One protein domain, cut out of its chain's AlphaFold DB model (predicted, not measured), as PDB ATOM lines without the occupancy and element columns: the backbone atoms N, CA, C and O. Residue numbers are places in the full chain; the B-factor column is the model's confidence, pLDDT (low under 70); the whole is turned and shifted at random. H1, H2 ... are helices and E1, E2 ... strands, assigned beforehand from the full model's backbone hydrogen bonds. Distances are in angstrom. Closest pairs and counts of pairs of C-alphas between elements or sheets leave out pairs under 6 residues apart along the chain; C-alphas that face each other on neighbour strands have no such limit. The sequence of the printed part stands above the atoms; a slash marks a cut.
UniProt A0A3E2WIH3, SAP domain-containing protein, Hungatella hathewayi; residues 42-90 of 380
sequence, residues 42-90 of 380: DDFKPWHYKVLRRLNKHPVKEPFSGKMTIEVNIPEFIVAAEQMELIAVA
ATOM      1  N   ASP A  42      -1.221  39.718  71.519       90.38
ATOM      2  CA  ASP A  42      -2.613  40.185  71.526       90.38
ATOM      3  C   ASP A  42      -3.442  39.593  70.383       90.38
ATOM      4  O   ASP A  42      -4.646  39.376  70.538       90.38
ATOM      5  N   ASP A  43      -2.784  39.198  69.292       91.44
ATOM      6  CA  ASP A  43      -3.404  38.467  68.184       91.44
ATOM      7  C   ASP A  43      -3.728  37.002  68.544       91.44
ATOM      8  O   ASP A  43      -4.376  36.285  67.768       91.44
ATOM      9  N   PHE A  44      -3.273  36.500  69.700       93.06
ATOM     10  CA  PHE A  44      -3.438  35.090  70.038       93.06
ATOM     11  C   PHE A  44      -4.911  34.711  70.208       93.06
ATOM     12  O   PHE A  44      -5.707  35.347  70.905       93.06
ATOM     13  N   LYS A  45      -5.255  33.572  69.611       92.81
ATOM     14  CA  LYS A  45      -6.557  32.922  69.717       92.81
ATOM     15  C   LYS A  45      -6.415  31.659  70.577       92.81
ATOM     16  O   LYS A  45      -5.296  31.177  70.773       92.81
ATOM     17  N   PRO A  46      -7.518  31.065  71.070       92.50
ATOM     18  CA  PRO A  46      -7.463  29.901  71.962       92.50
ATOM     19  C   PRO A  46      -6.600  28.736  71.444       92.50
ATOM     20  O   PRO A  46      -5.905  28.070  72.216       92.50
ATOM     21  N   TRP A  47      -6.602  28.500  70.130       93.06
ATOM     22  CA  TRP A  47      -5.795  27.455  69.500       93.06
ATOM     23  C   TRP A  47      -4.290  27.773  69.457       93.06
ATOM     24  O   TRP A  47      -3.496  26.841  69.558       93.06
ATOM     25  N   HIS A  48      -3.873  29.045  69.418       95.06
ATOM     26  CA  HIS A  48      -2.458  29.436  69.518       95.06
ATOM     27  C   HIS A  48      -1.889  29.082  70.897       95.06
ATOM     28  O   HIS A  48      -0.871  28.399  70.993       95.06
ATOM     29  N   TYR A  49      -2.609  29.417  71.974       95.19
ATOM     30  CA  TYR A  49      -2.218  29.024  73.334       95.19
ATOM     31  C   TYR A  49      -2.164  27.502  73.507       95.19
ATOM     32  O   TYR A  49      -1.269  26.969  74.161       95.19
ATOM     33  N   LYS A  50      -3.099  26.772  72.885       93.62
ATOM     34  CA  LYS A  50      -3.096  25.304  72.880       93.62
ATOM     35  C   LYS A  50      -1.839  24.738  72.212       93.62
ATOM     36  O   LYS A  50      -1.268  23.793  72.753       93.62
ATOM     37  N   VAL A  51      -1.414  25.290  71.071       95.62
ATOM     38  CA  VAL A  51      -0.171  24.879  70.396       95.62
ATOM     39  C   VAL A  51       1.046  25.237  71.242       95.62
ATOM     40  O   VAL A  51       1.867  24.360  71.488       95.62
ATOM     41  N   LEU A  52       1.114  26.461  71.773       96.81
ATOM     42  CA  LEU A  52       2.209  26.908  72.638       96.81
ATOM     43  C   LEU A  52       2.397  25.982  73.850       96.81
ATOM     44  O   LEU A  52       3.499  25.507  74.109       96.81
ATOM     45  N   ARG A  53       1.307  25.609  74.533       95.88
ATOM     46  CA  ARG A  53       1.349  24.618  75.627       95.88
ATOM     47  C   ARG A  53       1.921  23.274  75.196       95.88
ATOM     48  O   ARG A  53       2.656  22.648  75.954       95.88
ATOM     49  N   ARG A  54       1.544  22.809  74.004       95.81
ATOM     50  CA  ARG A  54       1.956  21.507  73.469       95.81
ATOM     51  C   ARG A  54       3.382  21.497  72.948       95.81
ATOM     52  O   ARG A  54       3.940  20.415  72.875       95.81
ATOM     53  N   LEU A  55       3.960  22.653  72.629       96.12
ATOM     54  CA  LEU A  55       5.372  22.766  72.272       96.12
ATOM     55  C   LEU A  55       6.289  22.464  73.460       96.12
ATOM     56  O   LEU A  55       7.389  21.963  73.262       96.12
ATOM     57  N   ASN A  56       5.850  22.696  74.700       96.94
ATOM     58  CA  ASN A  56       6.688  22.426  75.863       96.94
ATOM     59  C   ASN A  56       7.066  20.938  75.965       96.94
ATOM     60  O   ASN A  56       6.206  20.086  76.188       96.94
ATOM     61  N   LYS A  57       8.366  20.644  75.878       96.06
ATOM     62  CA  LYS A  57       8.949  19.294  75.863       96.06
ATOM     63  C   LYS A  57       8.478  18.442  74.681       96.06
ATOM     64  O   LYS A  57       8.468  17.215  74.780       96.06
ATOM     65  N   HIS A  58       8.113  19.070  73.563       96.38
ATOM     66  CA  HIS A  58       7.816  18.365  72.315       96.38
ATOM     67  C   HIS A  58       9.100  18.133  71.506       96.38
ATOM     68  O   HIS A  58       9.877  19.081  71.351       96.38
ATOM     69  N   PRO A  59       9.352  16.918  70.985       96.25
ATOM     70  CA  PRO A  59      10.535  16.652  70.173       96.25
ATOM     71  C   PRO A  59      10.507  17.436  68.856       96.25
ATOM     72  O   PRO A  59       9.529  17.383  68.115       96.25
ATOM     73  N   VAL A  60      11.605  18.111  68.519       95.56
ATOM     74  CA  VAL A  60      11.748  18.914  67.292       95.56
ATOM     75  C   VAL A  60      11.548  18.074  66.026       95.56
ATOM     76  O   VAL A  60      10.963  18.553  65.057       95.56
ATOM     77  N   LYS A  61      12.007  16.815  66.028       91.44
ATOM     78  CA  LYS A  61      11.888  15.912  64.872       91.44
ATOM     79  C   LYS A  61      10.494  15.294  64.718       91.44
ATOM     80  O   LYS A  61      10.196  14.743  63.659       91.44
ATOM     81  N   GLU A  62       9.654  15.334  65.752       91.25
ATOM     82  CA  GLU A  62       8.354  14.668  65.717       91.25
ATOM     83  C   GLU A  62       7.259  15.609  65.198       91.25
ATOM     84  O   GLU A  62       7.069  16.703  65.737       91.25
ATOM     85  N   PRO A  63       6.478  15.197  64.183       90.69
ATOM     86  CA  PRO A  63       5.349  15.989  63.734       90.69
ATOM     87  C   PRO A  63       4.248  16.018  64.796       90.69
ATOM     88  O   PRO A  63       4.017  15.057  65.534       90.69
ATOM     89  N   PHE A  64       3.504  17.118  64.827       92.31
ATOM     90  CA  PHE A  64       2.281  17.200  65.614       92.31
ATOM     91  C   PHE A  64       1.166  16.356  64.988       92.31
ATOM     92  O   PHE A  64       1.148  16.094  63.785       92.31
ATOM     93  N   SER A  65       0.201  15.953  65.814       89.19
ATOM     94  CA  SER A  65      -0.985  15.212  65.383       89.19
ATOM     95  C   SER A  65      -2.251  15.707  66.088       89.19
ATOM     96  O   SER A  65      -2.203  16.433  67.085       89.19
ATOM     97  N   GLY A  66      -3.409  15.306  65.561       89.25
ATOM     98  CA  GLY A  66      -4.719  15.639  66.118       89.25
ATOM     99  C   GLY A  66      -5.241  17.012  65.691       89.25
ATOM    100  O   GLY A  66      -4.701  17.661  64.808       89.25
ATOM    101  N   LYS A  67      -6.320  17.470  66.338       87.62
ATOM    102  CA  LYS A  67      -7.095  18.650  65.904       87.62
ATOM    103  C   LYS A  67      -6.261  19.931  65.726       87.62
ATOM    104  O   LYS A  67      -6.583  20.752  64.887       87.62
ATOM    105  N   MET A  68      -5.178  20.109  66.478       90.31
ATOM    106  CA  MET A  68      -4.359  21.322  66.374       90.31
ATOM    107  C   MET A  68      -3.672  21.492  65.012       90.31
ATOM    108  O   MET A  68      -3.454  22.623  64.595       90.31
ATOM    109  N   THR A  69      -3.381  20.398  64.295       92.69
ATOM    110  CA  THR A  69      -2.733  20.461  62.972       92.69
ATOM    111  C   THR A  69      -3.662  20.975  61.877       92.69
ATOM    112  O   THR A  69      -3.191  21.339  60.807       92.69
ATOM    113  N   ILE A  70      -4.974  20.985  62.134       92.69
ATOM    114  CA  ILE A  70      -5.984  21.595  61.262       92.69
ATOM    115  C   ILE A  70      -6.464  22.951  61.797       92.69
ATOM    116  O   ILE A  70      -7.228  23.625  61.123       92.69
ATOM    117  N   GLU A  71      -6.049  23.341  63.009       93.38
ATOM    118  CA  GLU A  71      -6.398  24.633  63.618       93.38
ATOM    119  C   GLU A  71      -5.317  25.693  63.381       93.38
ATOM    120  O   GLU A  71      -5.633  26.873  63.308       93.38
ATOM    121  N   VAL A  72      -4.050  25.282  63.284       94.56
ATOM    122  CA  VAL A  72      -2.894  26.181  63.177       94.56
ATOM    123  C   VAL A  72      -1.911  25.628  62.161       94.56
ATOM    124  O   VAL A  72      -1.609  24.433  62.177       94.56
ATOM    125  N   ASN A  73      -1.345  26.497  61.325       93.88
ATOM    126  CA  ASN A  73      -0.143  26.163  60.567       93.88
ATOM    127  C   ASN A  73       1.056  26.139  61.532       93.88
ATOM    128  O   ASN A  73       1.698  27.151  61.800       93.88
ATOM    129  N   ILE A  74       1.289  24.970  62.137       94.56
ATOM    130  CA  ILE A  74       2.254  24.797  63.231       94.56
ATOM    131  C   ILE A  74       3.688  25.174  62.825       94.56
ATOM    132  O   ILE A  74       4.324  25.861  63.620       94.56
ATOM    133  N   PRO A  75       4.214  24.791  61.642       94.44
ATOM    134  CA  PRO A  75       5.543  25.230  61.214       94.44
ATOM    135  C   PRO A  75       5.724  26.751  61.241       94.44
ATOM    136  O   PRO A  75       6.702  27.237  61.799       94.44
ATOM    137  N   GLU A  76       4.768  27.509  60.702       95.50
ATOM    138  CA  GLU A  76       4.836  28.976  60.715       95.50
ATOM    139  C   GLU A  76       4.624  29.547  62.123       95.50
ATOM    140  O   GLU A  76       5.290  30.503  62.515       95.50
ATOM    141  N   PHE A  77       3.750  28.928  62.921       96.81
ATOM    142  CA  PHE A  77       3.538  29.331  64.309       96.81
ATOM    143  C   PHE A  77       4.776  29.110  65.191       96.81
ATOM    144  O   PHE A  77       5.028  29.923  66.073       96.81
ATOM    145  N   ILE A  78       5.562  28.050  64.963       97.06
ATOM    146  CA  ILE A  78       6.835  27.821  65.671       97.06
ATOM    147  C   ILE A  78       7.789  28.984  65.406       97.06
ATOM    148  O   ILE A  78       8.307  29.557  66.359       97.06
ATOM    149  N   VAL A  79       7.944  29.388  64.141       96.56
ATOM    150  CA  VAL A  79       8.791  30.533  63.768       96.56
ATOM    151  C   VAL A  79       8.314  31.813  64.458       96.56
ATOM    152  O   VAL A  79       9.121  32.549  65.020       96.56
ATOM    153  N   ALA A  80       7.002  32.065  64.469       97.31
ATOM    154  CA  ALA A  80       6.436  33.225  65.156       97.31
ATOM    155  C   ALA A  80       6.677  33.175  66.678       97.31
ATOM    156  O   ALA A  80       7.045  34.178  67.281       97.31
ATOM    157  N   ALA A  81       6.519  32.007  67.306       97.81
ATOM    158  CA  ALA A  81       6.749  31.825  68.736       97.81
ATOM    159  C   ALA A  81       8.231  31.977  69.128       97.81
ATOM    160  O   ALA A  81       8.511  32.489  70.211       97.81
ATOM    161  N   GLU A  82       9.169  31.566  68.268       96.94
ATOM    162  CA  GLU A  82      10.609  31.811  68.445       96.94
ATOM    163  C   GLU A  82      10.940  33.302  68.328       96.94
ATOM    164  O   GLU A  82      11.657  33.837  69.169       96.94
ATOM    165  N   GLN A  83      10.375  33.996  67.335       96.69
ATOM    166  CA  GLN A  83      10.557  35.445  67.157       96.69
ATOM    167  C   GLN A  83       9.993  36.264  68.325       96.69
ATOM    168  O   GLN A  83      10.521  37.327  68.634       96.69
ATOM    169  N   MET A  84       8.934  35.771  68.972       97.19
ATOM    170  CA  MET A  84       8.370  36.355  70.194       97.19
ATOM    171  C   MET A  84       9.074  35.876  71.475       97.19
ATOM    172  O   MET A  84       8.606  36.188  72.566       97.19
ATOM    173  N   GLU A  85      10.146  35.086  71.362       97.56
ATOM    174  CA  GLU A  85      10.910  34.536  72.489       97.56
ATOM    175  C   GLU A  85      10.055  33.724  73.484       97.56
ATOM    176  O   GLU A  85      10.364  33.635  74.671       97.56
ATOM    177  N   LEU A  86       8.966  33.099  73.022       98.19
ATOM    178  CA  LEU A  86       8.063  32.289  73.857       98.19
ATOM    179  C   LEU A  86       8.536  30.839  73.985       98.19
ATOM    180  O   LEU A  86       8.197  30.135  74.943       98.19
ATOM    181  N   ILE A  87       9.314  30.375  73.011       98.31
ATOM    182  CA  ILE A  87       9.916  29.045  73.002       98.31
ATOM    183  C   ILE A  87      11.407  29.132  72.703       98.31
ATOM    184  O   ILE A  87      11.882  30.074  72.079       98.31
ATOM    185  N   ALA A  88      12.131  28.108  73.137       97.94
ATOM    186  CA  ALA A  88      13.521  27.880  72.785       97.94
ATOM    187  C   ALA A  88      13.773  26.382  72.586       97.94
ATOM    188  O   ALA A  88      12.969  25.537  72.994       97.94
ATOM    189  N   VAL A  89      14.916  26.041  71.997       97.50
ATOM    190  CA  VAL A  89      15.418  24.665  72.001       97.50
ATOM    191  C   VAL A  89      16.086  24.386  73.348       97.50
ATOM    192  O   VAL A  89      16.881  25.186  73.842       97.50
ATOM    193  N   ALA A  90      15.749  23.253  73.960       97.38
ATOM    194  CA  ALA A  90      16.304  22.826  75.238       97.38
ATOM    195  C   ALA A  90      17.835  22.698  75.189       97.38
ATOM    196  O   ALA A  90      18.417  22.342  74.161       97.38
TER     197      ALA A  90
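What this domain is: This is residues 42 to 90 of the 380 residues of the protein "SAP domain-containing protein" of Hungatella hathewayi (UniProt A0A3E2WIH3). Two ten-residue helices, H1 and H3, stand nearly at right angles, with the first residue of H3 nearest to H1 and a short strand, E1, following H3. Between the two helices the chain makes a wide loop, residues 56 to 67, that swings away from the mean of the C-alphas and comes back to the one short helix H2, near the beginning of H1. The printed part has 49 residues with three named helices and one named strand, in the order H1, H2, H3, E1; the class is mostly helix. It is compact, with a radius of gyration of the C-alphas of 10.2 A, and rounded, spanning 26 by 24 by 16 A.

How they stand to each other: Begin at H1, residues 46 to 55, and look from Trp 47 to Glu 71 in H2, residues 68 to 71: the two helices touch, and these closest C-alphas are 6.6 A apart. H1 and H3, residues 74 to 83, only just touch, with 3 pairs of C-alphas within 8 A, the closest being Val 51 and Ile 74 at 7.6 A. Their lines are about perpendicular, at 81 degrees. H2 and H3 meet only through their link. E1, residues 87 to 89, pairs with no named strand; its closest C-alpha to H3 is that of Ile 87, 6.0 A from that of Ala 81. H2 and E1 are apart. In H1 and H3 every O i to N i+4 pair is within hydrogen-bond range; H2 is too short for such a pair, and its one O i to N i+3 pair is within range.

Where its parts are: Find C-alpha 46 at (-7.463, 29.901, 71.962); from there H1 runs 14.7 A to C-alpha 55. H2 follows from Met 68 to Glu 71. H3 starts at C-alpha 74, (2.254, 24.797, 63.231), and spans 14.1 A. E1 ends at C-alpha 89, (15.418, 24.665, 72.001).

The domain as a whole: The C-alphas of Asp 42 and Lys 61 are the two farthest apart, 29.0 A. The printed part has no cut. The link from H1 to H2 is long, with 12 residues; those from H2 to H3 and from H3 to E1 are tight. The mean pLDDT of the printed part is 94.6, and no printed residue is under 70.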